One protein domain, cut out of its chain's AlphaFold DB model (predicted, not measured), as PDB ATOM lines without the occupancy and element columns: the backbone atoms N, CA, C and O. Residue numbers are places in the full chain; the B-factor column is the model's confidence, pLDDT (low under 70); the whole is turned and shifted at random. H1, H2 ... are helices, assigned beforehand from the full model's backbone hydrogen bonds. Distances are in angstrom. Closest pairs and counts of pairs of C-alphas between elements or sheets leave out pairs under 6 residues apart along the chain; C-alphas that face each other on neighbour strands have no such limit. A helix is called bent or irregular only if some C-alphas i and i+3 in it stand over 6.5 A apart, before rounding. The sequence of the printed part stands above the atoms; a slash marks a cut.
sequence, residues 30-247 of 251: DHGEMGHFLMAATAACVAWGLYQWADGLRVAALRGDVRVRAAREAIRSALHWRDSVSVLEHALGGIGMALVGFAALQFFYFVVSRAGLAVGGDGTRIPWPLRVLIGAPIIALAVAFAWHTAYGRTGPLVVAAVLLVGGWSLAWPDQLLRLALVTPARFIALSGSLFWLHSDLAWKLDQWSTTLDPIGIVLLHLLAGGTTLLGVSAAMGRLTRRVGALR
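What this domain is: This is residues 30 to 247 of the 251 residues of an uncharacterized protein of Burkholderia gladioli (UniProt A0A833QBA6). Three helices, H3, H7 and H9, with their centres in a triangle, make the core of an elongated all-helix body; H1 packs along H3, and the helical hairpin of H4 and H5 packs through H5 on H7. H2 lies across one end of H1 and H3, while the long link of residues 115 to 127 loops round from H3 to H4 at the other end. The printed part has 218 residues, with nine named helices, H1 to H9 in order along the chain, and no named strand. It is compact, with a radius of gyration of the C-alphas of 19.4 A, and spans 61 by 37 by 27 A.

Where its parts are: H1, residues 32 to 62, begins with C-alpha 32 at (161.089, 167.975, 137.970) and is 45.8 A long from first to last C-alpha. H2 is residues 66 to 79, 19.9 A. H3, residues 84 to 114, is 45.3 A long. H4, residues 128 to 149, begins with C-alpha 128 at (164.775, 143.777, 153.778), is 30.3 A long and has a kink of 33 degrees near residue 135. H5, residues 152 to 171, 30.1 A, is irregular: C-alphas 153 and 156 are 7.2 A apart. H6 is residues 173 to 182. H7, residues 184 to 206, 32.6 A, has a kink of 26 degrees near residue 194. H8 is residues 208 to 211. H9, residues 215 to 242, is 40.2 A long and ends with C-alpha 242 at (178.052, 170.789, 138.191).

How they stand to each other: H3 and H7 are the hub, touching four helices each. They touch each other at a steep tilt of 46 degrees, opposite ways, the closest C-alphas being those of Gly 101 and Gly 192, 4.1 A; H3 does so with residues 93 to 105 alone. H9 touches H3 at 37 degrees, only just steep, the same way, closest at Ala 91 and Gly 225, C-alphas 4.0 A apart. H9 touches H7 at a shallow tilt of 25 degrees, opposite ways, with the C-alphas of Ala 185 and Gly 237 closest at 4.0 A. H1 touches H3 at a shallow tilt of 20 degrees, opposite ways, the closest C-alphas being those of Ala 40 and Ala 103, 3.9 A. H2 is about perpendicular to H1, at 82 degrees, and touches it with residues 68 to 69 alone, closest at Ala 61 and Arg 69, C-alphas 5.5 A apart. H2 also touches H3, with residues 72 to 76 alone; the closest C-alphas are those of Arg 76 and Ser 84, 5.9 A. H5 touches H7 at a shallow tilt of 19 degrees, opposite ways, closest at Thr 154 and Ala 202, C-alphas 5.7 A apart. H4 and H5 form a hairpin at 18 degrees, closest at Trp 147 and Gly 155, C-alphas 5.2 A apart. H6 and H7 touch only at the corner, closest at Ala 180 and Phe 187, C-alphas 5.4 A apart. H8 touches no helix and meets H7 only through their link. Every O i to N i+4 pair is within hydrogen-bond range in H2, H6, H7 and H9, against 25 of 27 in H1, 26 of 27 in H3, 16 of 18 in H4 and 14 of 16 in H5; H8 is too short for such a pair.

The domain as a whole: The two C-alphas farthest apart, those of Val 66 and Asp 122, are 63.3 A apart. The printed part has no cut. The link from H3 to H4 is long; the other links are tight. The mean pLDDT of the printed part is 83.1, and it is under 70 at residues 30 to 32, 116 to 126, 149 to 155, 206 and 208 to 211.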
ATOM      1  N   ASP A  30     156.784 170.462 140.175       65.69
ATOM      2  CA  ASP A  30     155.922 169.326 140.515       65.69
ATOM      3  C   ASP A  30     156.251 168.066 139.693       65.69
ATOM      4  O   ASP A  30     155.862 166.971 140.073       65.69
ATOM      5  N   HIS A  31     156.944 168.223 138.559       68.19
ATOM      6  CA  HIS A  31     157.346 167.148 137.642       68.19
ATOM      7  C   HIS A  31     158.842 167.201 137.317       68.19
ATOM      8  O   HIS A  31     159.280 166.672 136.289       68.19
ATOM      9  N   GLY A  32     159.642 167.860 138.160       68.62
ATOM     10  CA  GLY A  32     161.089 167.975 137.970       68.62
ATOM     11  C   GLY A  32     161.762 166.606 137.852       68.62
ATOM     12  O   GLY A  32     162.706 166.445 137.079       68.62
ATOM     13  N   GLU A  33     161.210 165.582 138.511       76.38
ATOM     14  CA  GLU A  33     161.701 164.211 138.413       76.38
ATOM     15  C   GLU A  33     161.494 163.584 137.028       76.38
ATOM     16  O   GLU A  33     162.293 162.744 136.612       76.38
ATOM     17  N   MET A  34     160.487 164.021 136.261       83.69
ATOM     18  CA  MET A  34     160.269 163.537 134.893       83.69
ATOM     19  C   MET A  34     161.420 163.942 133.963       83.69
ATOM     20  O   MET A  34     161.697 163.250 132.985       83.69
ATOM     21  N   GLY A  35     162.149 165.013 134.300       85.44
ATOM     22  CA  GLY A  35     163.380 165.393 133.612       85.44
ATOM     23  C   GLY A  35     164.422 164.273 133.633       85.44
ATOM     24  O   GLY A  35     165.015 163.972 132.599       85.44
ATOM     25  N   HIS A  36     164.590 163.585 134.765       89.12
ATOM     26  CA  HIS A  36     165.506 162.447 134.877       89.12
ATOM     27  C   HIS A  36     165.077 161.268 134.002       89.12
ATOM     28  O   HIS A  36     165.910 160.680 133.313       89.12
ATOM     29  N   PHE A  37     163.779 160.963 133.952       88.38
ATOM     30  CA  PHE A  37     163.259 159.927 133.060       88.38
ATOM     31  C   PHE A  37     163.488 160.274 131.582       88.38
ATOM     32  O   PHE A  37     164.007 159.451 130.829       88.38
ATOM     33  N   LEU A  38     163.173 161.505 131.171       90.12
ATOM     34  CA  LEU A  38     163.380 161.965 129.795       90.12
ATOM     35  C   LEU A  38     164.862 161.962 129.407       90.12
ATOM     36  O   LEU A  38     165.198 161.558 128.296       90.12
ATOM     37  N   MET A  39     165.761 162.355 130.311       92.44
ATOM     38  CA  MET A  39     167.206 162.278 130.076       92.44
ATOM     39  C   MET A  39     167.694 160.836 129.970       92.44
ATOM     40  O   MET A  39     168.509 160.546 129.095       92.44
ATOM     41  N   ALA A  40     167.181 159.931 130.807       91.56
ATOM     42  CA  ALA A  40     167.493 158.509 130.718       91.56
ATOM     43  C   ALA A  40     167.050 157.926 129.370       91.56
ATOM     44  O   ALA A  40     167.860 157.322 128.666       91.56
ATOM     45  N   ALA A  41     165.799 158.176 128.977       89.31
ATOM     46  CA  ALA A  41     165.252 157.749 127.694       89.31
ATOM     47  C   ALA A  41     166.052 158.333 126.522       89.31
ATOM     48  O   ALA A  41     166.448 157.600 125.623       89.31
ATOM     49  N   THR A  42     166.373 159.628 126.567       92.81
ATOM     50  CA  THR A  42     167.168 160.296 125.527       92.81
ATOM     51  C   THR A  42     168.556 159.673 125.406       92.81
ATOM     52  O   THR A  42     168.974 159.330 124.305       92.81
ATOM     53  N   ALA A  43     169.263 159.479 126.523       92.56
ATOM     54  CA  ALA A  43     170.590 158.870 126.524       92.56
ATOM     55  C   ALA A  43     170.561 157.430 125.990       92.56
ATOM     56  O   ALA A  43     171.417 157.069 125.182       92.56
ATOM     57  N   ALA A  44     169.552 156.639 126.369       89.12
ATOM     58  CA  ALA A  44     169.350 155.290 125.848       89.12
ATOM     59  C   ALA A  44     169.044 155.294 124.340       89.12
ATOM     60  O   ALA A  44     169.646 154.523 123.596       89.12
ATOM     61  N   CYS A  45     168.178 156.193 123.864       92.06
ATOM     62  CA  CYS A  45     167.880 156.349 122.440       92.06
ATOM     63  C   CYS A  45     169.107 156.784 121.636       92.06
ATOM     64  O   CYS A  45     169.323 156.268 120.543       92.06
ATOM     65  N   VAL A  46     169.928 157.700 122.160       93.50
ATOM     66  CA  VAL A  46     171.179 158.111 121.506       93.50
ATOM     67  C   VAL A  46     172.162 156.945 121.454       93.50
ATOM     68  O   VAL A  46     172.714 156.679 120.389       93.50
ATOM     69  N   ALA A  47     172.349 156.215 122.557       90.19
ATOM     70  CA  ALA A  47     173.205 155.030 122.582       90.19
ATOM     71  C   ALA A  47     172.741 153.976 121.562       90.19
ATOM     72  O   ALA A  47     173.549 153.463 120.791       90.19
ATOM     73  N   TRP A  48     171.433 153.717 121.503       88.31
ATOM     74  CA  TRP A  48     170.828 152.807 120.535       88.31
ATOM     75  C   TRP A  48     171.004 153.284 119.091       88.31
ATOM     76  O   TRP A  48     171.411 152.511 118.231       88.31
ATOM     77  N   GLY A  49     170.758 154.566 118.813       88.94
ATOM     78  CA  GLY A  49     170.949 155.147 117.485       88.94
ATOM     79  C   GLY A  49     172.400 155.051 117.008       88.94
ATOM     80  O   GLY A  49     172.640 154.686 115.860       88.94
ATOM     81  N   LEU A  50     173.368 155.310 117.895       89.50
ATOM     82  CA  LEU A  50     174.794 155.140 117.604       89.50
ATOM     83  C   LEU A  50     175.142 153.680 117.303       89.50
ATOM     84  O   LEU A  50     175.868 153.424 116.344       89.50
ATOM     85  N   TYR A  51     174.600 152.736 118.078       85.75
ATOM     86  CA  TYR A  51     174.773 151.305 117.834       85.75
ATOM     87  C   TYR A  51     174.227 150.896 116.459       85.75
ATOM     88  O   TYR A  51     174.969 150.356 115.643       85.75
ATOM     89  N   GLN A  52     172.967 151.232 116.165       87.75
ATOM     90  CA  GLN A  52     172.320 150.910 114.889       87.75
ATOM     91  C   GLN A  52     173.056 151.537 113.699       87.75
ATOM     92  O   GLN A  52     173.182 150.922 112.642       87.75
ATOM     93  N   TRP A  53     173.555 152.763 113.862       88.75
ATOM     94  CA  TRP A  53     174.335 153.436 112.831       88.75
ATOM     95  C   TRP A  53     175.680 152.741 112.583       88.75
ATOM     96  O   TRP A  53     176.022 152.471 111.431       88.75
ATOM     97  N   ALA A  54     176.420 152.405 113.643       87.06
ATOM     98  CA  ALA A  54     177.699 151.709 113.538       87.06
ATOM     99  C   ALA A  54     177.545 150.304 112.929       87.06
ATOM    100  O   ALA A  54     178.298 149.942 112.021       87.06
ATOM    101  N   ASP A  55     176.541 149.541 113.368       85.75
ATOM    102  CA  ASP A  55     176.227 148.229 112.802       85.75
ATOM    103  C   ASP A  55     175.816 148.340 111.327       85.75
ATOM    104  O   ASP A  55     176.341 147.628 110.472       85.75
ATOM    105  N   GLY A  56     174.987 149.331 110.984       87.50
ATOM    106  CA  GLY A  56     174.621 149.629 109.601       87.50
ATOM    107  C   GLY A  56     175.836 149.895 108.704       87.50
ATOM    108  O   GLY A  56     175.919 149.349 107.601       87.50
ATOM    109  N   LEU A  57     176.819 150.669 109.180       89.06
ATOM    110  CA  LEU A  57     178.080 150.895 108.460       89.06
ATOM    111  C   LEU A  57     178.898 149.606 108.314       89.06
ATOM    112  O   LEU A  57     179.474 149.352 107.251       89.06
ATOM    113  N   ARG A  58     178.947 148.766 109.349       86.31
ATOM    114  CA  ARG A  58     179.642 147.474 109.302       86.31
ATOM    115  C   ARG A  58     179.000 146.535 108.282       86.31
ATOM    116  O   ARG A  58     179.701 145.990 107.430       86.31
ATOM    117  N   VAL A  59     177.676 146.399 108.307       88.19
ATOM    118  CA  VAL A  59     176.909 145.586 107.351       88.19
ATOM    119  C   VAL A  59     177.072 146.111 105.924       88.19
ATOM    120  O   VAL A  59     177.300 145.319 105.008       88.19
ATOM    121  N   ALA A  60     177.028 147.430 105.712       90.62
ATOM    122  CA  ALA A  60     177.269 148.033 104.399       90.62
ATOM    123  C   ALA A  60     178.680 147.715 103.869       90.62
ATOM    124  O   ALA A  60     178.840 147.318 102.712       90.62
ATOM    125  N   ALA A  61     179.705 147.796 104.725       89.25
ATOM    126  CA  ALA A  61     181.072 147.427 104.360       89.25
ATOM    127  C   ALA A  61     181.196 145.939 103.982       89.25
ATOM    128  O   ALA A  61     181.857 145.604 102.990       89.25
ATOM    129  N   LEU A  62     180.540 145.046 104.733       87.12
ATOM    130  CA  LEU A  62     180.502 143.608 104.441       87.12
ATOM    131  C   LEU A  62     179.823 143.324 103.094       87.12
ATOM    132  O   LEU A  62     180.346 142.539 102.308       87.12
ATOM    133  N   ARG A  63     178.734 144.035 102.779       93.44
ATOM    134  CA  ARG A  63     178.003 143.932 101.502       93.44
ATOM    135  C   ARG A  63     178.716 144.552 100.300       93.44
ATOM    136  O   ARG A  63     178.231 144.412  99.185       93.44
ATOM    137  N   GLY A  64     179.856 145.213 100.497       93.06
ATOM    138  CA  GLY A  64     180.641 145.749  99.384       93.06
ATOM    139  C   GLY A  64     180.421 147.220  99.065       93.06
ATOM    140  O   GLY A  64     180.870 147.653  98.009       93.06
ATOM    141  N   ASP A  65     179.789 147.999  99.946       96.25
ATOM    142  CA  ASP A  65     179.614 149.436  99.719       96.25
ATOM    143  C   ASP A  65     180.972 150.139  99.535       96.25
ATOM    144  O   ASP A  65     181.818 150.168 100.438       96.25
ATOM    145  N   VAL A  66     181.173 150.711  98.345       95.00
ATOM    146  CA  VAL A  66     182.436 151.327  97.922       95.00
ATOM    147  C   VAL A  66     182.784 152.539  98.781       95.00
ATOM    148  O   VAL A  66     183.947 152.713  99.144       95.00
ATOM    149  N   ARG A  67     181.799 153.367  99.151       95.19
ATOM    150  CA  ARG A  67     182.037 154.593  99.927       95.19
ATOM    151  C   ARG A  67     182.446 154.255 101.350       95.19
ATOM    152  O   ARG A  67     183.413 154.816 101.863       95.19
ATOM    153  N   VAL A  68     181.753 153.303 101.972       92.50
ATOM    154  CA  VAL A  68     182.071 152.872 103.338       92.50
ATOM    155  C   VAL A  68     183.425 152.161 103.381       92.50
ATOM    156  O   VAL A  68     184.223 152.417 104.283       92.50
ATOM    157  N   ARG A  69     183.739 151.313 102.393       92.38
ATOM    158  CA  ARG A  69     185.060 150.670 102.298       92.38
ATOM    159  C   ARG A  69     186.184 151.680 102.086       92.38
ATOM    160  O   ARG A  69     187.193 151.574 102.775       92.38
ATOM    161  N   ALA A  70     185.993 152.666 101.210       93.94
ATOM    162  CA  ALA A  70     186.972 153.727 100.984       93.94
ATOM    163  C   ALA A  70     187.233 154.543 102.258       93.94
ATOM    164  O   ALA A  70     188.386 154.794 102.592       93.94
ATOM    165  N   ALA A  71     186.189 154.888 103.020       92.62
ATOM    166  CA  ALA A  71     186.346 155.587 104.295       92.62
ATOM    167  C   ALA A  71     187.120 154.750 105.329       92.62
ATOM    168  O   ALA A  71     188.033 155.253 105.981       92.62
ATOM    169  N   ARG A  72     186.799 153.453 105.455       92.50
ATOM    170  CA  ARG A  72     187.533 152.536 106.344       92.50
ATOM    171  C   ARG A  72     188.998 152.412 105.925       92.50
ATOM    172  O   ARG A  72     189.868 152.412 106.787       92.50
ATOM    173  N   GLU A  73     189.277 152.339 104.628       91.81
ATOM    174  CA  GLU A  73     190.649 152.258 104.124       91.81
ATOM    175  C   GLU A  73     191.423 153.563 104.326       91.81
ATOM    176  O   GLU A  73     192.575 153.526 104.747       91.81
ATOM    177  N   ALA A  74     190.777 154.718 104.150       92.31
ATOM    178  CA  ALA A  74     191.375 156.011 104.460       92.31
ATOM    179  C   ALA A  74     191.811 156.083 105.935       92.31
ATOM    180  O   ALA A  74     192.941 156.475 106.218       92.31
ATOM    181  N   ILE A  75     190.972 155.616 106.868       91.00
ATOM    182  CA  ILE A  75     191.322 155.541 108.295       91.00
ATOM    183  C   ILE A  75     192.522 154.612 108.524       91.00
ATOM    184  O   ILE A  75     193.460 154.997 109.223       91.00
ATOM    185  N   ARG A  76     192.537 153.419 107.909       93.00
ATOM    186  CA  ARG A  76     193.681 152.495 108.012       93.00
ATOM    187  C   ARG A  76     194.967 153.113 107.483       93.00
ATOM    188  O   ARG A  76     196.006 152.970 108.121       93.00
ATOM    189  N   SER A  77     194.884 153.804 106.348       91.38
ATOM    190  CA  SER A  77     196.029 154.456 105.718       91.38
ATOM    191  C   SER A  77     196.576 155.598 106.574       91.38
ATOM    192  O   SER A  77     197.786 155.697 106.735       91.38
ATOM    193  N   ALA A  78     195.701 156.397 107.195       93.19
ATOM    194  CA  ALA A  78     196.087 157.514 108.050       93.19
ATOM    195  C   ALA A  78     196.708 157.059 109.381       93.19
ATOM    196  O   ALA A  78     197.599 157.719 109.905       93.19
ATOM    197  N   LEU A  79     196.237 155.938 109.934       90.06
ATOM    198  CA  LEU A  79     196.728 155.387 111.200       90.06
ATOM    199  C   LEU A  79     197.844 154.347 111.014       90.06
ATOM    200  O   LEU A  79     198.343 153.812 112.001       90.06
ATOM    201  N   HIS A  80     198.223 154.055 109.764       88.56
ATOM    202  CA  HIS A  80     199.254 153.085 109.374       88.56
ATOM    203  C   HIS A  80     199.108 151.704 110.028       88.56
ATOM    204  O   HIS A  80     200.092 150.996 110.250       88.56
ATOM    205  N   TRP A  81     197.874 151.298 110.336       85.50
ATOM    206  CA  TRP A  81     197.617 150.064 111.063       85.50
ATOM    207  C   TRP A  81     196.329 149.371 110.614       85.50
ATOM    208  O   TRP A  81     195.255 149.975 110.565       85.50
ATOM    209  N   ARG A  82     196.437 148.073 110.305       85.00
ATOM    210  CA  ARG A  82     195.364 147.237 109.744       85.00
ATOM    211  C   ARG A  82     194.105 147.192 110.616       85.00
ATOM    212  O   ARG A  82     192.998 147.311 110.083       85.00
ATOM    213  N   ASP A  83     194.276 147.076 111.931       85.44
ATOM    214  CA  ASP A  83     193.176 146.863 112.887       85.44
ATOM    215  C   ASP A  83     192.631 148.170 113.482       85.44
ATOM    216  O   ASP A  83     191.689 148.162 114.273       85.44
ATOM    217  N   SER A  84     193.175 149.313 113.054       88.44
ATOM    218  CA  SER A  84     192.828 150.649 113.553       88.44
ATOM    219  C   SER A  84     191.329 150.956 113.521       88.44
ATOM    220  O   SER A  84     190.785 151.478 114.490       88.44
ATOM    221  N   VAL A  85     190.636 150.585 112.439       89.06
ATOM    222  CA  VAL A  85     189.183 150.776 112.314       89.06
ATOM    223  C   VAL A  85     188.426 149.948 113.351       89.06
ATOM    224  O   VAL A  85     187.505 150.460 113.974       89.06
ATOM    225  N   SER A  86     188.825 148.691 113.564       86.25
ATOM    226  CA  SER A  86     188.184 147.813 114.553       86.25
ATOM    227  C   SER A  86     188.391 148.343 115.971       86.25
ATOM    228  O   SER A  86     187.453 148.414 116.763       86.25
ATOM    229  N   VAL A  87     189.604 148.795 116.284       88.00
ATOM    230  CA  VAL A  87     189.936 149.388 117.585       88.00
ATOM    231  C   VAL A  87     189.156 150.679 117.818       88.00
ATOM    232  O   VAL A  87     188.648 150.893 118.917       88.00
ATOM    233  N   LEU A  88     189.005 151.515 116.787       89.12
ATOM    234  CA  LEU A  88     188.203 152.733 116.862       89.12
ATOM    235  C   LEU A  88     186.715 152.424 117.070       89.12
ATOM    236  O   LEU A  88     186.074 153.084 117.882       89.12
ATOM    237  N   GLU A  89     186.169 151.409 116.399       88.62
ATOM    238  CA  GLU A  89     184.794 150.942 116.626       88.62
ATOM    239  C   GLU A  89     184.583 150.517 118.087       88.62
ATOM    240  O   GLU A  89     183.596 150.913 118.707       88.62
ATOM    241  N   HIS A  90     185.541 149.794 118.672       88.25
ATOM    242  CA  HIS A  90     185.491 149.395 120.082       88.25
ATOM    243  C   HIS A  90     185.627 150.592 121.036       88.25
ATOM    244  O   HIS A  90     184.911 150.669 122.037       88.25
ATOM    245  N   ALA A  91     186.483 151.566 120.712       90.12
ATOM    246  CA  ALA A  91     186.586 152.822 121.454       90.12
ATOM    247  C   ALA A  91     185.252 153.589 121.451       90.12
ATOM    248  O   ALA A  91     184.756 153.983 122.505       90.12
ATOM    249  N   LEU A  92     184.624 153.734 120.278       89.69
ATOM    250  CA  LEU A  92     183.311 154.370 120.124       89.69
ATOM    251  C   LEU A  92     182.211 153.600 120.865       89.69
ATOM    252  O   LEU A  92     181.335 154.221 121.471       89.69
ATOM    253  N   GLY A  93     182.294 152.267 120.907       88.19
ATOM    254  CA  GLY A  93     181.441 151.427 121.750       88.19
ATOM    255  C   GLY A  93     181.498 151.830 123.228       88.19
ATOM    256  O   GLY A  93     180.464 151.890 123.892       88.19
ATOM    257  N   GLY A  94     182.675 152.223 123.724       90.56
ATOM    258  CA  GLY A  94     182.849 152.775 125.071       90.56
ATOM    259  C   GLY A  94     182.021 154.041 125.336       90.56
ATOM    260  O   GLY A  94     181.490 154.203 126.435       90.56
ATOM    261  N   ILE A  95     181.834 154.911 124.334       93.12
ATOM    262  CA  ILE A  95     180.961 156.098 124.439       93.12
ATOM    263  C   ILE A  95     179.499 155.672 124.603       93.12
ATOM    264  O   ILE A  95     178.809 156.165 125.497       93.12
ATOM    265  N   GLY A  96     179.033 154.738 123.767       90.88
ATOM    266  CA  GLY A  96     177.672 154.201 123.844       90.88
ATOM    267  C   GLY A  96     177.384 153.571 125.206       90.88
ATOM    268  O   GLY A  96     176.359 153.852 125.823       90.88
ATOM    269  N   MET A  97     178.333 152.807 125.741       92.94
ATOM    270  CA  MET A  97     178.190 152.174 127.054       92.94
ATOM    271  C   MET A  97     178.235 153.179 128.209       92.94
ATOM    272  O   MET A  97     177.518 153.011 129.197       92.94
ATOM    273  N   ALA A  98     178.990 154.273 128.079       95.38
ATOM    274  CA  ALA A  98     178.939 155.372 129.041       95.38
ATOM    275  C   ALA A  98     177.566 156.064 129.035       95.38
ATOM    276  O   ALA A  98     177.039 156.386 130.100       95.38
ATOM    277  N   LEU A  99     176.954 156.246 127.857       94.75
ATOM    278  CA  LEU A  99     175.589 156.767 127.728       94.75
ATOM    279  C   LEU A  99     174.556 155.830 128.367       94.75
ATOM    280  O   LEU A  99     173.658 156.315 129.048       94.75
ATOM    281  N   VAL A 100     174.708 154.509 128.222       91.31
ATOM    282  CA  VAL A 100     173.868 153.518 128.924       91.31
ATOM    283  C   VAL A 100     174.041 153.632 130.440       91.31
ATOM    284  O   VAL A 100     173.054 153.691 131.172       91.31
ATOM    285  N   GLY A 101     175.279 153.739 130.932       92.25
ATOM    286  CA  GLY A 101     175.549 153.966 132.353       92.25
ATOM    287  C   GLY A 101     174.954 155.282 132.872       92.25
ATOM    288  O   GLY A 101     174.427 155.339 133.984       92.25
ATOM    289  N   PHE A 102     174.980 156.339 132.060       95.75
ATOM    290  CA  PHE A 102     174.348 157.617 132.376       95.75
ATOM    291  C   PHE A 102     172.822 157.515 132.371       95.75
ATOM    292  O   PHE A 102     172.183 158.044 133.279       95.75
ATOM    293  N   ALA A 103     172.236 156.785 131.422       91.88
ATOM    294  CA  ALA A 103     170.808 156.500 131.406       91.88
ATOM    295  C   ALA A 103     170.377 155.748 132.673       91.88
ATOM    296  O   ALA A 103     169.394 156.131 133.304       91.88
ATOM    297  N   ALA A 104     171.155 154.748 133.102       90.06
ATOM    298  CA  ALA A 104     170.918 154.030 134.352       90.06
ATOM    299  C   ALA A 104     170.973 154.963 135.573       90.06
ATOM    300  O   ALA A 104     170.107 154.883 136.441       90.06
ATOM    301  N   LEU A 105     171.943 155.886 135.626       92.31
ATOM    302  CA  LEU A 105     172.033 156.884 136.697       92.31
ATOM    303  C   LEU A 105     170.806 157.806 136.726       92.31
ATOM    304  O   LEU A 105     170.234 158.036 137.788       92.31
ATOM    305  N   GLN A 106     170.396 158.335 135.573       92.94
ATOM    306  CA  GLN A 106     169.240 159.229 135.489       92.94
ATOM    307  C   GLN A 106     167.942 158.486 135.827       92.94
ATOM    308  O   GLN A 106     167.122 158.987 136.591       92.94
ATOM    309  N   PHE A 107     167.778 157.246 135.369       87.12
ATOM    310  CA  PHE A 107     166.639 156.424 135.760       87.12
ATOM    311  C   PHE A 107     166.629 156.137 137.269       87.12
ATOM    312  O   PHE A 107     165.585 156.235 137.912       87.12
ATOM    313  N   PHE A 108     167.795 155.868 137.865       86.81
ATOM    314  CA  PHE A 108     167.928 155.721 139.313       86.81
ATOM    315  C   PHE A 108     167.492 156.996 140.055       86.81
ATOM    316  O   PHE A 108     166.716 156.915 141.004       86.81
ATOM    317  N   TYR A 109     167.914 158.178 139.597       87.75
ATOM    318  CA  TYR A 109     167.471 159.455 140.166       87.75
ATOM    319  C   TYR A 109     165.966 159.685 140.027       87.75
ATOM    320  O   TYR A 109     165.349 160.169 140.975       87.75
ATOM    321  N   PHE A 110     165.357 159.297 138.904       86.19
ATOM    322  CA  PHE A 110     163.902 159.323 138.739       86.19
ATOM    323  C   PHE A 110     163.199 158.455 139.793       86.19
ATOM    324  O   PHE A 110     162.304 158.941 140.485       86.19
ATOM    325  N   VAL A 111     163.635 157.202 139.965       82.19
ATOM    326  CA  VAL A 111     163.048 156.261 140.934       82.19
ATOM    327  C   VAL A 111     163.201 156.768 142.368       82.19
ATOM    328  O   VAL A 111     162.229 156.779 143.117       82.19
ATOM    329  N   VAL A 112     164.396 157.231 142.748       78.75
ATOM    330  CA  VAL A 112     164.668 157.759 144.096       78.75
ATOM    331  C   VAL A 112     163.842 159.015 144.380       78.75
ATOM    332  O   VAL A 112     163.254 159.117 145.457       78.75
ATOM    333  N   SER A 113     163.730 159.927 143.409       78.94
ATOM    334  CA  SER A 113     162.917 161.144 143.542       78.94
ATOM    335  C   SER A 113     161.427 160.813 143.687       78.94
ATOM    336  O   SER A 113     160.759 161.362 144.559       78.94
ATOM    337  N   ARG A 114     160.913 159.857 142.897       76.12
ATOM    338  CA  ARG A 114     159.526 159.356 142.986       76.12
ATOM    339  C   ARG A 114     159.221 158.668 144.310       76.12
ATOM    340  O   ARG A 114     158.112 158.789 144.816       76.12
ATOM    341  N   ALA A 115     160.189 157.942 144.858       71.69
ATOM    342  CA  ALA A 115     160.043 157.239 146.126       71.69
ATOM    343  C   ALA A 115     160.087 158.174 147.349       71.69
ATOM    344  O   ALA A 115     159.916 157.699 148.468       71.69
ATOM    345  N   GLY A 116     160.341 159.478 147.166       64.00
ATOM    346  CA  GLY A 116     160.452 160.435 148.271       64.00
ATOM    347  C   GLY A 116     161.623 160.140 149.214       64.00
ATOM    348  O   GLY A 116     161.630 160.606 150.354       64.00
ATOM    349  N   LEU A 117     162.609 159.355 148.763       62.72
ATOM    350  CA  LEU A 117     163.799 159.020 149.539       62.72
ATOM    351  C   LEU A 117     164.692 160.264 149.599       62.72
ATOM    352  O   LEU A 117     165.519 160.500 148.718       62.72
ATOM    353  N   ALA A 118     164.473 161.091 150.623       51.59
ATOM    354  CA  ALA A 118     165.231 162.313 150.841       51.59
ATOM    355  C   ALA A 118     166.727 162.003 150.982       51.59
ATOM    356  O   ALA A 118     167.142 161.152 151.773       51.59
ATOM    357  N   VAL A 119     167.549 162.735 150.230       51.78
ATOM    358  CA  VAL A 119     169.004 162.702 150.362       51.78
ATOM    359  C   VAL A 119     169.369 163.301 151.723       51.78
ATOM    360  O   VAL A 119     169.327 164.511 151.902       51.78
ATOM    361  N   GLY A 120     169.689 162.443 152.698       47.00
ATOM    362  CA  GLY A 120     170.150 162.859 154.029       47.00
ATOM    363  C   GLY A 120     169.089 162.934 155.135       47.00
ATOM    364  O   GLY A 120     169.400 163.447 156.203       47.00
ATOM    365  N   GLY A 121     167.873 162.423 154.922       43.22
ATOM    366  CA  GLY A 121     166.895 162.240 156.004       43.22
ATOM    367  C   GLY A 121     166.936 160.826 156.587       43.22
ATOM    368  O   GLY A 121     167.255 159.880 155.865       43.22
ATOM    369  N   ASP A 122     166.532 160.673 157.853       46.47
ATOM    370  CA  ASP A 122     166.258 159.394 158.543       46.47
ATOM    371  C   ASP A 122     165.036 158.655 157.945       46.47
ATOM    372  O   ASP A 122     164.150 158.167 158.646       46.47
ATOM    373  N   GLY A 123     164.948 158.611 156.614       52.22
ATOM    374  CA  GLY A 123     163.874 157.979 155.872       52.22
ATOM    375  C   GLY A 123     163.793 156.503 156.233       52.22
ATOM    376  O   GLY A 123     164.787 155.775 156.178       52.22
ATOM    377  N   THR A 124     162.592 156.073 156.609       54.66
ATOM    378  CA  THR A 124     162.225 154.691 156.907       54.66
ATOM    379  C   THR A 124     162.832 153.742 155.875       54.66
ATOM    380  O   THR A 124     162.395 153.657 154.727       54.66
ATOM    381  N   ARG A 125     163.880 153.013 156.280       65.12
ATOM    382  CA  ARG A 125     164.489 151.983 155.435       65.12
ATOM    383  C   ARG A 125     163.417 150.962 155.097       65.12
ATOM    384  O   ARG A 125     162.864 150.337 156.000       65.12
ATOM    385  N   ILE A 126     163.172 150.748 153.803       65.50
ATOM    386  CA  ILE A 126     162.302 149.663 153.337       65.50
ATOM    387  C   ILE A 126     162.776 148.370 154.028       65.50
ATOM    388  O   ILE A 126     163.977 148.082 153.994       65.50
ATOM    389  N   PRO A 127     161.913 147.588 154.689       76.94
ATOM    390  CA  PRO A 127     162.326 146.332 155.307       76.94
ATOM    391  C   PRO A 127     162.990 145.409 154.278       76.94
ATOM    392  O   PRO A 127     162.566 145.356 153.123       76.94
ATOM    393  N   TRP A 128     164.046 144.692 154.673       79.69
ATOM    394  CA  TRP A 128     164.775 143.777 153.778       79.69
ATOM    395  C   TRP A 128     163.855 142.809 153.003       79.69
ATOM    396  O   TRP A 128     164.005 142.728 151.784       79.69
ATOM    397  N   PRO A 129     162.852 142.157 153.630       80.75
ATOM    398  CA  PRO A 129     161.957 141.253 152.906       80.75
ATOM    399  C   PRO A 129     161.177 141.948 151.785       80.75
ATOM    400  O   PRO A 129     161.039 141.399 150.698       80.75
ATOM    401  N   LEU A 130     160.725 143.184 152.017       75.75
ATOM    402  CA  LEU A 130     159.995 143.964 151.019       75.75
ATOM    403  C   LEU A 130     160.914 144.425 149.877       75.75
ATOM    404  O   LEU A 130     160.507 144.418 148.718       75.75
ATOM    405  N   ARG A 131     162.180 144.754 150.177       77.00
ATOM    406  CA  ARG A 131     163.198 145.030 149.147       77.00
ATOM    407  C   ARG A 131     163.425 143.825 148.247       77.00
ATOM    408  O   ARG A 131     163.461 143.988 147.034       77.00
ATOM    409  N   VAL A 132     163.558 142.633 148.826       81.75
ATOM    410  CA  VAL A 132     163.731 141.392 148.058       81.75
ATOM    411  C   VAL A 132     162.485 141.094 147.230       81.75
ATOM    412  O   VAL A 132     162.619 140.810 146.045       81.75
ATOM    413  N   LEU A 133     161.285 141.235 147.805       82.38
ATOM    414  CA  LEU A 133     160.016 141.003 147.107       82.38
ATOM    415  C   LEU A 133     159.879 141.868 145.842       82.38
ATOM    416  O   LEU A 133     159.395 141.387 144.823       82.38
ATOM    417  N   ILE A 134     160.323 143.127 145.898       77.62
ATOM    418  CA  ILE A 134     160.245 144.069 144.770       77.62
ATOM    419  C   ILE A 134     161.439 143.913 143.819       77.62
ATOM    420  O   ILE A 134     161.278 143.949 142.600       77.62
ATOM    421  N   GLY A 135     162.649 143.754 144.353       76.50
ATOM    422  CA  GLY A 135     163.869 143.743 143.550       76.50
ATOM    423  C   GLY A 135     164.169 142.402 142.886       76.50
ATOM    424  O   GLY A 135     164.717 142.400 141.789       76.50
ATOM    425  N   ALA A 136     163.783 141.269 143.480       80.00
ATOM    426  CA  ALA A 136     164.010 139.955 142.876       80.00
ATOM    427  C   ALA A 136     163.303 139.794 141.512       80.00
ATOM    428  O   ALA A 136     163.970 139.344 140.581       80.00
ATOM    429  N   PRO A 137     162.039 140.229 141.317       82.31
ATOM    430  CA  PRO A 137     161.413 140.259 139.992       82.31
ATOM    431  C   PRO A 137     162.159 141.128 138.972       82.31
ATOM    432  O   PRO A 137     162.305 140.729 137.820       82.31
ATOM    433  N   ILE A 138     162.672 142.295 139.383       77.69
ATOM    434  CA  ILE A 138     163.433 143.198 138.502       77.69
ATOM    435  C   ILE A 138     164.749 142.540 138.077       77.69
ATOM    436  O   ILE A 138     165.102 142.562 136.901       77.69
ATOM    437  N   ILE A 139     165.458 141.919 139.022       80.62
ATOM    438  CA  ILE A 139     166.692 141.180 138.741       80.62
ATOM    439  C   ILE A 139     166.395 139.981 137.841       80.62
ATOM    440  O   ILE A 139     167.124 139.765 136.882       80.62
ATOM    441  N   ALA A 140     165.320 139.233 138.098       80.19
ATOM    442  CA  ALA A 140     164.916 138.105 137.265       80.19
ATOM    443  C   ALA A 140     164.598 138.545 135.829       80.19
ATOM    444  O   ALA A 140     165.040 137.902 134.881       80.19
ATOM    445  N   LEU A 141     163.902 139.674 135.658       78.56
ATOM    446  CA  LEU A 141     163.639 140.255 134.344       78.56
ATOM    447  C   LEU A 141     164.935 140.699 133.652       78.56
ATOM    448  O   LEU A 141     165.124 140.409 132.475       78.56
ATOM    449  N   ALA A 142     165.844 141.355 134.378       76.88
ATOM    450  CA  ALA A 142     167.148 141.755 133.852       76.88
ATOM    451  C   ALA A 142     167.999 140.542 133.444       76.88
ATOM    452  O   ALA A 142     168.648 140.575 132.404       76.88
ATOM    453  N   VAL A 143     167.956 139.457 134.222       79.88
ATOM    454  CA  VAL A 143     168.601 138.175 133.909       79.88
ATOM    455  C   VAL A 143     167.984 137.540 132.668       79.88
ATOM    456  O   VAL A 143     168.724 137.122 131.786       79.88
ATOM    457  N   ALA A 144     166.653 137.490 132.567       80.06
ATOM    458  CA  ALA A 144     165.962 136.927 131.409       80.06
ATOM    459  C   ALA A 144     166.277 137.713 130.130       80.06
ATOM    460  O   ALA A 144     166.572 137.121 129.093       80.06
ATOM    461  N   PHE A 145     166.282 139.045 130.222       72.12
ATOM    462  CA  PHE A 145     166.681 139.919 129.126       72.12
ATOM    463  C   PHE A 145     168.143 139.687 128.738       72.12
ATOM    464  O   PHE A 145     168.421 139.396 127.581       72.12
ATOM    465  N   ALA A 146     169.063 139.723 129.707       71.50
ATOM    466  CA  ALA A 146     170.485 139.504 129.473       71.50
ATOM    467  C   ALA A 146     170.781 138.116 128.889       71.50
ATOM    468  O   ALA A 146     171.668 137.984 128.055       71.50
ATOM    469  N   TRP A 147     170.039 137.086 129.302       74.06
ATOM    470  CA  TRP A 147     170.134 135.744 128.737       74.06
ATOM    471  C   TRP A 147     169.662 135.704 127.283       74.06
ATOM    472  O   TRP A 147     170.319 135.094 126.448       74.06
ATOM    473  N   HIS A 148     168.551 136.377 126.968       73.38
ATOM    474  CA  HIS A 148     168.019 136.438 125.607       73.38
ATOM    475  C   HIS A 148     168.920 137.230 124.653       73.38
ATOM    476  O   HIS A 148     169.038 136.874 123.484       73.38
ATOM    477  N   THR A 149     169.568 138.288 125.145       65.62
ATOM    478  CA  THR A 149     170.482 139.119 124.348       65.62
ATOM    479  C   THR A 149     171.921 138.606 124.342       65.62
ATOM    480  O   THR A 149     172.729 139.086 123.549       65.62
ATOM    481  N   ALA A 150     172.273 137.653 125.210       62.16
ATOM    482  CA  ALA A 150     173.597 137.049 125.223       62.16
ATOM    483  C   ALA A 150     173.810 136.145 124.009       62.16
ATOM    484  O   ALA A 150     173.019 135.249 123.723       62.16
ATOM    485  N   TYR A 151     174.953 136.315 123.347       57.97
ATOM    486  CA  TYR A 151     175.388 135.402 122.300       57.97
ATOM    487  C   TYR A 151     175.848 134.080 122.929       57.97
ATOM    488  O   TYR A 151     176.845 134.040 123.664       57.97
ATOM    489  N   GLY A 152     175.111 133.001 122.647       64.06
ATOM    490  CA  GLY A 152     175.473 131.607 122.918       64.06
ATOM    491  C   GLY A 152     176.189 131.365 124.255       64.06
ATOM    492  O   GLY A 152     175.578 131.342 125.321       64.06
ATOM    493  N   ARG A 153     177.514 131.165 124.196       65.12
ATOM    494  CA  ARG A 153     178.366 130.720 125.321       65.12
ATOM    495  C   ARG A 153     178.584 131.771 126.421       65.12
ATOM    496  O   ARG A 153     179.166 131.444 127.452       65.12
ATOM    497  N   THR A 154     178.139 133.013 126.226       63.09
ATOM    498  CA  THR A 154     178.366 134.124 127.174       63.09
ATOM    499  C   THR A 154     177.263 134.297 128.206       63.09
ATOM    500  O   THR A 154     177.500 134.903 129.252       63.09
ATOM    501  N   GLY A 155     176.090 133.705 127.954       68.69
ATOM    502  CA  GLY A 155     174.919 133.788 128.827       68.69
ATOM    503  C   GLY A 155     175.231 133.519 130.302       68.69
ATOM    504  O   GLY A 155     174.893 134.360 131.132       68.69
ATOM    505  N   PRO A 156     175.938 132.426 130.662       78.38
ATOM    506  CA  PRO A 156     176.205 132.109 132.065       78.38
ATOM    507  C   PRO A 156     177.032 133.171 132.805       78.38
ATOM    508  O   PRO A 156     176.688 133.539 133.926       78.38
ATOM    509  N   LEU A 157     178.094 133.698 132.182       73.12
ATOM    510  CA  LEU A 157     178.953 134.721 132.796       73.12
ATOM    511  C   LEU A 157     178.204 136.039 132.995       73.12
ATOM    512  O   LEU A 157     178.330 136.692 134.029       73.12
ATOM    513  N   VAL A 158     177.397 136.409 132.007       72.75
ATOM    514  CA  VAL A 158     176.610 137.641 132.016       72.75
ATOM    515  C   VAL A 158     175.518 137.555 133.074       72.75
ATOM    516  O   VAL A 158     175.372 138.470 133.880       72.75
ATOM    517  N   VAL A 159     174.787 136.440 133.119       80.50
ATOM    518  CA  VAL A 159     173.766 136.196 134.141       80.50
ATOM    519  C   VAL A 159     174.381 136.215 135.535       80.50
ATOM    520  O   VAL A 159     173.836 136.874 136.418       80.50
ATOM    521  N   ALA A 160     175.539 135.579 135.735       82.75
ATOM    522  CA  ALA A 160     176.246 135.629 137.011       82.75
ATOM    523  C   ALA A 160     176.612 137.071 137.406       82.75
ATOM    524  O   ALA A 160     176.384 137.467 138.549       82.75
ATOM    525  N   ALA A 161     177.107 137.885 136.470       79.62
ATOM    526  CA  ALA A 161     177.413 139.292 136.722       79.62
ATOM    527  C   ALA A 161     176.159 140.114 137.082       79.62
ATOM    528  O   ALA A 161     176.186 140.875 138.051       79.62
ATOM    529  N   VAL A 162     175.046 139.931 136.361       79.75
ATOM    530  CA  VAL A 162     173.765 140.603 136.651       79.75
ATOM    531  C   VAL A 162     173.233 140.198 138.027       79.75
ATOM    532  O   VAL A 162     172.821 141.065 138.797       79.75
ATOM    533  N   LEU A 163     173.285 138.909 138.373       84.88
ATOM    534  CA  LEU A 163     172.873 138.402 139.685       84.88
ATOM    535  C   LEU A 163     173.736 138.965 140.815       84.88
ATOM    536  O   LEU A 163     173.195 139.393 141.833       84.88
ATOM    537  N   LEU A 164     175.059 139.009 140.640       86.19
ATOM    538  CA  LEU A 164     175.979 139.569 141.633       86.19
ATOM    539  C   LEU A 164     175.706 141.053 141.875       86.19
ATOM    540  O   LEU A 164     175.599 141.483 143.022       86.19
ATOM    541  N   VAL A 165     175.548 141.840 140.810       80.25
ATOM    542  CA  VAL A 165     175.301 143.286 140.914       80.25
ATOM    543  C   VAL A 165     173.907 143.569 141.463       80.25
ATOM    544  O   VAL A 165     173.756 144.435 142.326       80.25
ATOM    545  N   GLY A 166     172.893 142.834 141.008       82.31
ATOM    546  CA  GLY A 166     171.528 142.932 141.518       82.31
ATOM    547  C   GLY A 166     171.447 142.557 142.998       82.31
ATOM    548  O   GLY A 166     170.895 143.309 143.800       82.31
ATOM    549  N   GLY A 167     172.069 141.440 143.382       84.31
ATOM    550  CA  GLY A 167     172.155 140.981 144.766       84.31
ATOM    551  C   GLY A 167     172.906 141.964 145.664       84.31
ATOM    552  O   GLY A 167     172.410 142.318 146.732       84.31
ATOM    553  N   TRP A 168     174.047 142.489 145.204       85.94
ATOM    554  CA  TRP A 168     174.782 143.547 145.901       85.94
ATOM    555  C   TRP A 168     173.925 144.807 146.086       85.94
ATOM    556  O   TRP A 168     173.862 145.369 147.178       85.94
ATOM    557  N   SER A 169     173.217 145.228 145.037       81.69
ATOM    558  CA  SER A 169     172.340 146.405 145.064       81.69
ATOM    559  C   SER A 169     171.192 146.248 146.064       81.69
ATOM    560  O   SER A 169     170.834 147.207 146.746       81.69
ATOM    561  N   LEU A 170     170.645 145.034 146.190       82.44
ATOM    562  CA  LEU A 170     169.619 144.704 147.179       82.44
ATOM    563  C   LEU A 170     170.159 144.705 148.611       82.44
ATOM    564  O   LEU A 170     169.504 145.232 149.516       82.44
ATOM    565  N   ALA A 171     171.328 144.097 148.822       84.56
ATOM    566  CA  ALA A 171     171.948 143.946 150.136       84.56
ATOM    567  C   ALA A 171     172.468 145.278 150.698       84.56
ATOM    568  O   ALA A 171     172.375 145.522 151.903       84.56
ATOM    569  N   TRP A 172     172.939 146.174 149.828       84.81
ATOM    570  CA  TRP A 172     173.598 147.426 150.205       84.81
ATOM    571  C   TRP A 172     173.022 148.654 149.472       84.81
ATOM    572  O   TRP A 172     173.748 149.358 148.760       84.81
ATOM    573  N   PRO A 173     171.725 148.975 149.656       79.75
ATOM    574  CA  PRO A 173     171.079 150.080 148.945       79.75
ATOM    575  C   PRO A 173     171.659 151.447 149.333       79.75
ATOM    576  O   PRO A 173     171.756 152.333 148.487       79.75
ATOM    577  N   ASP A 174     172.121 151.611 150.577       81.06
ATOM    578  CA  ASP A 174     172.749 152.858 151.027       81.06
ATOM    579  C   ASP A 174     174.082 153.101 150.308       81.06
ATOM    580  O   ASP A 174     174.429 154.233 149.976       81.06
ATOM    581  N   GLN A 175     174.853 152.039 150.060       84.25
ATOM    582  CA  GLN A 175     176.108 152.095 149.316       84.25
ATOM    583  C   GLN A 175     175.836 152.470 147.861       84.25
ATOM    584  O   GLN A 175     176.562 153.298 147.314       84.25
ATOM    585  N   LEU A 176     174.786 151.907 147.254       83.38
ATOM    586  CA  LEU A 176     174.371 152.239 145.893       83.38
ATOM    587  C   LEU A 176     173.929 153.704 145.782       83.38
ATOM    588  O   LEU A 176     174.376 154.418 144.884       83.38
ATOM    589  N   LEU A 177     173.126 154.178 146.738       83.75
ATOM    590  CA  LEU A 177     172.695 155.572 146.824       83.75
ATOM    591  C   LEU A 177     173.892 156.517 146.998       83.75
ATOM    592  O   LEU A 177     174.024 157.492 146.256       83.75
ATOM    593  N   ARG A 178     174.818 156.203 147.916       84.62
ATOM    594  CA  ARG A 178     176.066 156.966 148.086       84.62
ATOM    595  C   ARG A 178     176.896 156.978 146.808       84.62
ATOM    596  O   ARG A 178     177.399 158.031 146.426       84.62
ATOM    597  N   LEU A 179     177.025 155.840 146.129       87.06
ATOM    598  CA  LEU A 179     177.775 155.745 144.882       87.06
ATOM    599  C   LEU A 179     177.173 156.658 143.807       87.06
ATOM    600  O   LEU A 179     177.917 157.406 143.172       87.06
ATOM    601  N   ALA A 180     175.848 156.628 143.646       87.19
ATOM    602  CA  ALA A 180     175.116 157.441 142.683       87.19
ATOM    603  C   ALA A 180     175.223 158.943 142.985       87.19
ATOM    604  O   ALA A 180     175.421 159.739 142.070       87.19
ATOM    605  N   LEU A 181     175.106 159.351 144.251       85.88
ATOM    606  CA  LEU A 181     175.043 160.768 144.630       85.88
ATOM    607  C   LEU A 181     176.416 161.423 144.800       85.88
ATOM    608  O   LEU A 181     176.604 162.562 144.369       85.88
ATOM    609  N   VAL A 182     177.368 160.718 145.420       88.12
ATOM    610  CA  VAL A 182     178.699 161.253 145.763       88.12
ATOM    611  C   VAL A 182     179.671 161.065 144.603       88.12
ATOM    612  O   VAL A 182     180.442 161.963 144.259       88.12
ATOM    613  N   THR A 183     179.627 159.900 143.957       90.56
ATOM    614  CA  THR A 183     180.565 159.529 142.892       90.56
ATOM    615  C   THR A 183     179.841 159.087 141.617       90.56
ATOM    616  O   THR A 183     180.076 157.970 141.152       90.56
ATOM    617  N   PRO A 184     179.019 159.951 140.985       91.00
ATOM    618  CA  PRO A 184     178.213 159.577 139.818       91.00
ATOM    619  C   PRO A 184     179.051 158.998 138.672       91.00
ATOM    620  O   PRO A 184     178.611 158.080 137.997       91.00
ATOM    621  N   ALA A 185     180.301 159.447 138.506       94.50
ATOM    622  CA  ALA A 185     181.233 158.870 137.532       94.50
ATOM    623  C   ALA A 185     181.475 157.363 137.741       94.50
ATOM    624  O   ALA A 185     181.543 156.618 136.771       94.50
ATOM    625  N   ARG A 186     181.597 156.909 138.998       92.50
ATOM    626  CA  ARG A 186     181.787 155.488 139.325       92.50
ATOM    627  C   ARG A 186     180.509 154.697 139.094       92.50
ATOM    628  O   ARG A 186     180.593 153.587 138.597       92.50
ATOM    629  N   PHE A 187     179.349 155.273 139.415       91.38
ATOM    630  CA  PHE A 187     178.064 154.643 139.116       91.38
ATOM    631  C   PHE A 187     177.905 154.422 137.607       91.38
ATOM    632  O   PHE A 187     177.694 153.294 137.175       91.38
ATOM    633  N   ILE A 188     178.103 155.479 136.809       93.06
ATOM    634  CA  ILE A 188     178.037 155.422 135.342       93.06
ATOM    635  C   ILE A 188     179.019 154.379 134.807       93.06
ATOM    636  O   ILE A 188     178.623 153.525 134.019       93.06
ATOM    637  N   ALA A 189     180.273 154.415 135.267       92.56
ATOM    638  CA  ALA A 189     181.295 153.474 134.835       92.56
ATOM    639  C   ALA A 189     180.946 152.029 135.203       92.56
ATOM    640  O   ALA A 189     181.096 151.157 134.364       92.56
ATOM    641  N   LEU A 190     180.464 151.750 136.419       89.25
ATOM    642  CA  LEU A 190     180.085 150.389 136.814       89.25
ATOM    643  C   LEU A 190     178.920 149.869 135.973       89.25
ATOM    644  O   LEU A 190     179.022 148.783 135.410       89.25
ATOM    645  N   SER A 191     177.842 150.646 135.850       86.50
ATOM    646  CA  SER A 191     176.686 150.260 135.041       86.50
ATOM    647  C   SER A 191     177.077 150.067 133.577       86.50
ATOM    648  O   SER A 191     176.789 149.022 133.003       86.50
ATOM    649  N   GLY A 192     177.791 151.029 132.990       87.88
ATOM    650  CA  GLY A 192     178.264 150.955 131.610       87.88
ATOM    651  C   GLY A 192     179.232 149.797 131.375       87.88
ATOM    652  O   GLY A 192     179.100 149.105 130.374       87.88
ATOM    653  N   SER A 193     180.147 149.517 132.309       86.12
ATOM    654  CA  SER A 193     181.110 148.410 132.205       86.12
ATOM    655  C   SER A 193     180.440 147.045 132.200       86.12
ATOM    656  O   SER A 193     180.946 146.145 131.544       86.12
ATOM    657  N   LEU A 194     179.315 146.866 132.897       81.31
ATOM    658  CA  LEU A 194     178.577 145.599 132.875       81.31
ATOM    659  C   LEU A 194     177.992 145.323 131.489       81.31
ATOM    660  O   LEU A 194     178.173 144.231 130.955       81.31
ATOM    661  N   PHE A 195     177.348 146.327 130.890       78.44
ATOM    662  CA  PHE A 195     176.824 146.226 129.526       78.44
ATOM    663  C   PHE A 195     177.945 146.125 128.492       78.44
ATOM    664  O   PHE A 195     177.864 145.317 127.574       78.44
ATOM    665  N   TRP A 196     179.019 146.890 128.674       86.25
ATOM    666  CA  TRP A 196     180.189 146.844 127.811       86.25
ATOM    667  C   TRP A 196     180.852 145.470 127.833       86.25
ATOM    668  O   TRP A 196     181.040 144.880 126.778       86.25
ATOM    669  N   LEU A 197     181.148 144.928 129.018       77.19
ATOM    670  CA  LEU A 197     181.775 143.618 129.156       77.19
ATOM    671  C   LEU A 197     180.875 142.525 128.580       77.19
ATOM    672  O   LEU A 197     181.380 141.622 127.926       77.19
ATOM    673  N   HIS A 198     179.557 142.628 128.776       74.12
ATOM    674  CA  HIS A 198     178.596 141.743 128.128       74.12
ATOM    675  C   HIS A 198     178.724 141.795 126.604       74.12
ATOM    676  O   HIS A 198     179.009 140.771 125.996       74.12
ATOM    677  N   SER A 199     178.551 142.965 125.988       72.62
ATOM    678  CA  SER A 199     178.543 143.097 124.530       72.62
ATOM    679  C   SER A 199     179.898 142.785 123.895       72.62
ATOM    680  O   SER A 199     179.945 142.122 122.864       72.62
ATOM    681  N   ASP A 200     180.995 143.218 124.515       77.62
ATOM    682  CA  ASP A 200     182.352 143.044 123.994       77.62
ATOM    683  C   ASP A 200     182.814 141.585 124.082       77.62
ATOM    684  O   ASP A 200     183.300 141.010 123.105       77.62
ATOM    685  N   LEU A 201     182.594 140.945 125.236       72.00
ATOM    686  CA  LEU A 201     182.909 139.532 125.423       72.00
ATOM    687  C   LEU A 201     182.001 138.651 124.561       72.00
ATOM    688  O   LEU A 201     182.469 137.663 123.995       72.00
ATOM    689  N   ALA A 202     180.721 139.013 124.439       70.12
ATOM    690  CA  ALA A 202     179.778 138.286 123.605       70.12
ATOM    691  C   ALA A 202     180.145 138.355 122.125       70.12
ATOM    692  O   ALA A 202     180.193 137.311 121.481       70.12
ATOM    693  N   TRP A 203     180.510 139.532 121.618       73.00
ATOM    694  CA  TRP A 203     180.982 139.677 120.244       73.00
ATOM    695  C   TRP A 203     182.250 138.852 119.979       73.00
ATOM    696  O   TRP A 203     182.310 138.110 118.999       73.00
ATOM    697  N   LYS A 204     183.247 138.910 120.873       74.62
ATOM    698  CA  LYS A 204     184.501 138.150 120.718       74.62
ATOM    699  C   LYS A 204     184.292 136.643 120.764       74.62
ATOM    700  O   LYS A 204     184.976 135.920 120.050       74.62
ATOM    701  N   LEU A 205     183.390 136.160 121.618       71.25
ATOM    702  CA  LEU A 205     183.108 134.730 121.733       71.25
ATOM    703  C   LEU A 205     182.248 134.212 120.576       71.25
ATOM    704  O   LEU A 205     182.464 133.082 120.142       71.25
ATOM    705  N   ASP A 206     181.330 135.026 120.055       68.56
ATOM    706  CA  ASP A 206     180.552 134.716 118.850       68.56
ATOM    707  C   ASP A 206     181.446 134.626 117.606       68.56
ATOM    708  O   ASP A 206     181.362 133.676 116.832       68.56
ATOM    709  N   GLN A 207     182.373 135.573 117.457       70.56
ATOM    710  CA  GLN A 207     183.281 135.645 116.311       70.56
ATOM    711  C   GLN A 207     184.588 134.867 116.507       70.56
ATOM    712  O   GLN A 207     185.465 134.895 115.645       70.56
ATOM    713  N   TRP A 208     184.735 134.138 117.616       69.88
ATOM    714  CA  TRP A 208     185.987 133.471 117.972       69.88
ATOM    715  C   TRP A 208     186.474 132.496 116.893       69.88
ATOM    716  O   TRP A 208     187.668 132.414 116.608       69.88
ATOM    717  N   SER A 209     185.549 131.755 116.278       64.81
ATOM    718  CA  SER A 209     185.857 130.777 115.230       64.81
ATOM    719  C   SER A 209     186.172 131.409 113.871       64.81
ATOM    720  O   SER A 209     186.723 130.726 113.011       64.81
ATOM    721  N   THR A 210     185.830 132.682 113.666       64.38
ATOM    722  CA  THR A 210     185.928 133.377 112.376       64.38
ATOM    723  C   THR A 210     187.014 134.443 112.340       64.38
ATOM    724  O   THR A 210     187.663 134.581 111.305       64.38
ATOM    725  N   THR A 211     187.242 135.197 113.419       67.75
ATOM    726  CA  THR A 211     188.259 136.264 113.428       67.75
ATOM    727  C   THR A 211     189.636 135.776 113.854       67.75
ATOM    728  O   THR A 211     190.623 136.293 113.340       67.75
ATOM    729  N   LEU A 212     189.717 134.763 114.735       72.62
ATOM    730  CA  LEU A 212     190.979 134.238 115.286       72.62
ATOM    731  C   LEU A 212     191.932 135.365 115.735       72.62
ATOM    732  O   LEU A 212     193.146 135.297 115.528       72.62
ATOM    733  N   ASP A 213     191.365 136.423 116.322       76.25
ATOM    734  CA  ASP A 213     192.119 137.619 116.683       76.25
ATOM    735  C   ASP A 213     193.213 137.269 117.707       76.25
ATOM    736  O   ASP A 213     192.934 136.615 118.721       76.25
ATOM    737  N   PRO A 214     194.463 137.722 117.508       83.31
ATOM    738  CA  PRO A 214     195.511 137.485 118.485       83.31
ATOM    739  C   PRO A 214     195.189 138.218 119.793       83.31
ATOM    740  O   PRO A 214     194.608 139.307 119.800       83.31
ATOM    741  N   ILE A 215     195.629 137.646 120.919       81.81
ATOM    742  CA  ILE A 215     195.347 138.158 122.273       81.81
ATOM    743  C   ILE A 215     195.675 139.655 122.404       81.81
ATOM    744  O   ILE A 215     194.929 140.393 123.042       81.81
ATOM    745  N   GLY A 216     196.744 140.134 121.758       84.88
ATOM    746  CA  GLY A 216     197.116 141.553 121.768       84.88
ATOM    747  C   GLY A 216     196.044 142.483 121.184       84.88
ATOM    748  O   GLY A 216     195.780 143.542 121.750       84.88
ATOM    749  N   ILE A 217     195.369 142.074 120.107       84.31
ATOM    750  CA  ILE A 217     194.270 142.838 119.495       84.31
ATOM    751  C   ILE A 217     193.041 142.802 120.391       84.31
ATOM    752  O   ILE A 217     192.400 143.828 120.622       84.31
ATOM    753  N   VAL A 218     192.755 141.635 120.973       83.75
ATOM    754  CA  VAL A 218     191.671 141.488 121.942       83.75
ATOM    755  C   VAL A 218     191.862 142.432 123.129       83.75
ATOM    756  O   VAL A 218     190.904 143.107 123.508       83.75
ATOM    757  N   LEU A 219     193.079 142.508 123.669       86.69
ATOM    758  CA  LEU A 219     193.437 143.426 124.747       86.69
ATOM    759  C   LEU A 219     193.334 144.882 124.309       86.69
ATOM    760  O   LEU A 219     192.815 145.691 125.072       86.69
ATOM    761  N   LEU A 220     193.769 145.237 123.096       88.88
ATOM    762  CA  LEU A 220     193.670 146.625 122.660       88.88
ATOM    763  C   LEU A 220     192.222 147.074 122.457       88.88
ATOM    764  O   LEU A 220     191.883 148.182 122.851       88.88
ATOM    765  N   HIS A 221     191.352 146.215 121.927       89.12
ATOM    766  CA  HIS A 221     189.910 146.466 121.887       89.12
ATOM    767  C   HIS A 221     189.349 146.733 123.293       89.12
ATOM    768  O   HIS A 221     188.661 147.734 123.503       89.12
ATOM    769  N   LEU A 222     189.702 145.879 124.264       87.75
ATOM    770  CA  LEU A 222     189.255 146.017 125.651       87.75
ATOM    771  C   LEU A 222     189.765 147.320 126.283       87.75
ATOM    772  O   LEU A 222     189.012 148.049 126.923       87.75
ATOM    773  N   LEU A 223     191.039 147.649 126.075       90.44
ATOM    774  CA  LEU A 223     191.642 148.876 126.588       90.44
ATOM    775  C   LEU A 223     191.051 150.117 125.917       90.44
ATOM    776  O   LEU A 223     190.746 151.083 126.609       90.44
ATOM    777  N   ALA A 224     190.846 150.107 124.603       90.62
ATOM    778  CA  ALA A 224     190.296 151.242 123.867       90.62
ATOM    779  C   ALA A 224     188.840 151.523 124.271       90.62
ATOM    780  O   ALA A 224     188.492 152.662 124.598       90.62
ATOM    781  N   GLY A 225     188.005 150.482 124.330       90.50
ATOM    782  CA  GLY A 225     186.625 150.586 124.804       90.50
ATOM    783  C   GLY A 225     186.553 151.002 126.273       90.50
ATOM    784  O   GLY A 225     185.882 151.978 126.608       90.50
ATOM    785  N   GLY A 226     187.313 150.332 127.141       90.81
ATOM    786  CA  GLY A 226     187.338 150.599 128.578       90.81
ATOM    787  C   GLY A 226     187.860 151.995 128.930       90.81
ATOM    788  O   GLY A 226     187.253 152.693 129.740       90.81
ATOM    789  N   THR A 227     188.945 152.457 128.306       94.56
ATOM    790  CA  THR A 227     189.484 153.810 128.550       94.56
ATOM    791  C   THR A 227     188.515 154.892 128.092       94.56
ATOM    792  O   THR A 227     188.297 155.859 128.826       94.56
ATOM    793  N   THR A 228     187.875 154.709 126.936       95.44
ATOM    794  CA  THR A 228     186.862 155.645 126.437       95.44
ATOM    795  C   THR A 228     185.647 155.674 127.360       95.44
ATOM    796  O   THR A 228     185.219 156.753 127.775       95.44
ATOM    797  N   LEU A 229     185.145 154.507 127.771       95.19
ATOM    798  CA  LEU A 229     184.066 154.373 128.749       95.19
ATOM    799  C   LEU A 229     184.391 155.116 130.050       95.19
ATOM    800  O   LEU A 229     183.587 155.927 130.512       95.19
ATOM    801  N   LEU A 230     185.570 154.888 130.632       96.12
ATOM    802  CA  LEU A 230     185.998 155.545 131.868       96.12
ATOM    803  C   LEU A 230     186.141 157.062 131.693       96.12
ATOM    804  O   LEU A 230     185.689 157.824 132.552       96.12
ATOM    805  N   GLY A 231     186.724 157.511 130.580       97.12
ATOM    806  CA  GLY A 231     186.895 158.927 130.259       97.12
ATOM    807  C   GLY A 231     185.559 159.659 130.119       97.12
ATOM    808  O   GLY A 231     185.342 160.690 130.764       97.12
ATOM    809  N   VAL A 232     184.628 159.097 129.345       96.75
ATOM    810  CA  VAL A 232     183.282 159.659 129.157       96.75
ATOM    811  C   VAL A 232     182.479 159.597 130.457       96.75
ATOM    812  O   VAL A 232     181.851 160.587 130.827       96.75
ATOM    813  N   SER A 233     182.573 158.504 131.220       96.44
ATOM    814  CA  SER A 233     181.939 158.386 132.542       96.44
ATOM    815  C   SER A 233     182.445 159.451 133.516       96.44
ATOM    816  O   SER A 233     181.666 160.043 134.266       96.44
ATOM    817  N   ALA A 234     183.748 159.750 133.497       96.62
ATOM    818  CA  ALA A 234     184.333 160.816 134.302       96.62
ATOM    819  C   ALA A 234     183.827 162.200 133.874       96.62
ATOM    820  O   ALA A 234     183.493 163.017 134.739       96.62
ATOM    821  N   ALA A 235     183.735 162.463 132.568       95.75
ATOM    822  CA  ALA A 235     183.197 163.710 132.031       95.75
ATOM    823  C   ALA A 235     181.716 163.896 132.401       95.75
ATOM    824  O   ALA A 235     181.358 164.919 132.985       95.75
ATOM    825  N   MET A 236     180.881 162.884 132.162       95.50
ATOM    826  CA  MET A 236     179.461 162.894 132.522       95.50
ATOM    827  C   MET A 236     179.265 163.020 134.028       95.50
ATOM    828  O   MET A 236     178.501 163.862 134.473       95.50
ATOM    829  N   GLY A 237     180.018 162.278 134.843       92.88
ATOM    830  CA  GLY A 237     179.931 162.398 136.295       92.88
ATOM    831  C   GLY A 237     180.361 163.774 136.815       92.88
ATOM    832  O   GLY A 237     179.795 164.261 137.794       92.88
ATOM    833  N   ARG A 238     181.339 164.435 136.177       93.56
ATOM    834  CA  ARG A 238     181.674 165.842 136.470       93.56
ATOM    835  C   ARG A 238     180.531 166.776 136.079       93.56
ATOM    836  O   ARG A 238     180.219 167.670 136.861       93.56
ATOM    837  N   LEU A 239     179.917 166.566 134.915       93.19
ATOM    838  CA  LEU A 239     178.771 167.347 134.452       93.19
ATOM    839  C   LEU A 239     177.585 167.198 135.411       93.19
ATOM    840  O   LEU A 239     177.057 168.207 135.870       93.19
ATOM    841  N   THR A 240     177.257 165.967 135.813       90.69
ATOM    842  CA  THR A 240     176.215 165.666 136.800       90.69
ATOM    843  C   THR A 240     176.431 166.434 138.096       90.69
ATOM    844  O   THR A 240     175.489 167.004 138.624       90.69
ATOM    845  N   ARG A 241     177.668 166.524 138.601       88.19
ATOM    846  CA  ARG A 241     177.957 167.291 139.827       88.19
ATOM    847  C   ARG A 241     177.830 168.806 139.662       88.19
ATOM    848  O   ARG A 241     177.598 169.490 140.650       88.19
ATOM    849  N   ARG A 242     178.039 169.338 138.456       88.19
ATOM    850  CA  ARG A 242     178.052 170.789 138.191       88.19
ATOM    851  C   ARG A 242     176.695 171.341 137.773       88.19
ATOM    852  O   ARG A 242     176.449 172.527 137.954       88.19
ATOM    853  N   VAL A 243     175.838 170.507 137.195       87.12
ATOM    854  CA  VAL A 243     174.542 170.921 136.662       87.12
ATOM    855  C   VAL A 243     173.450 170.405 137.587       87.12
ATOM    856  O   VAL A 243     173.151 169.216 137.588       87.12
ATOM    857  N   GLY A 244     172.833 171.310 138.353       80.19
ATOM    858  CA  GLY A 244     171.799 170.956 139.334       80.19
ATOM    859  C   GLY A 244     170.626 170.167 138.740       80.19
ATOM    860  O   GLY A 244     170.123 169.261 139.386       80.19
ATOM    861  N   ALA A 245     170.265 170.424 137.477       81.88
ATOM    862  CA  ALA A 245     169.208 169.691 136.770       81.88
ATOM    863  C   ALA A 245     169.529 168.204 136.509       81.88
ATOM    864  O   ALA A 245     168.632 167.436 136.179       81.88
ATOM    865  N   LEU A 246     170.793 167.785 136.635       83.31
ATOM    866  CA  LEU A 246     171.218 166.394 136.453       83.31
ATOM    867  C   LEU A 246     171.216 165.588 137.754       83.31
ATOM    868  O   LEU A 246     171.555 164.405 137.709       83.31
ATOM    869  N   ARG A 247     170.862 166.203 138.890       83.81
ATOM    870  CA  ARG A 247     170.810 165.570 140.214       83.81
ATOM    871  C   ARG A 247     169.401 165.683 140.806       83.81
ATOM    872  O   ARG A 247     168.693 166.630 140.469       83.81
TER     873      ARG A 247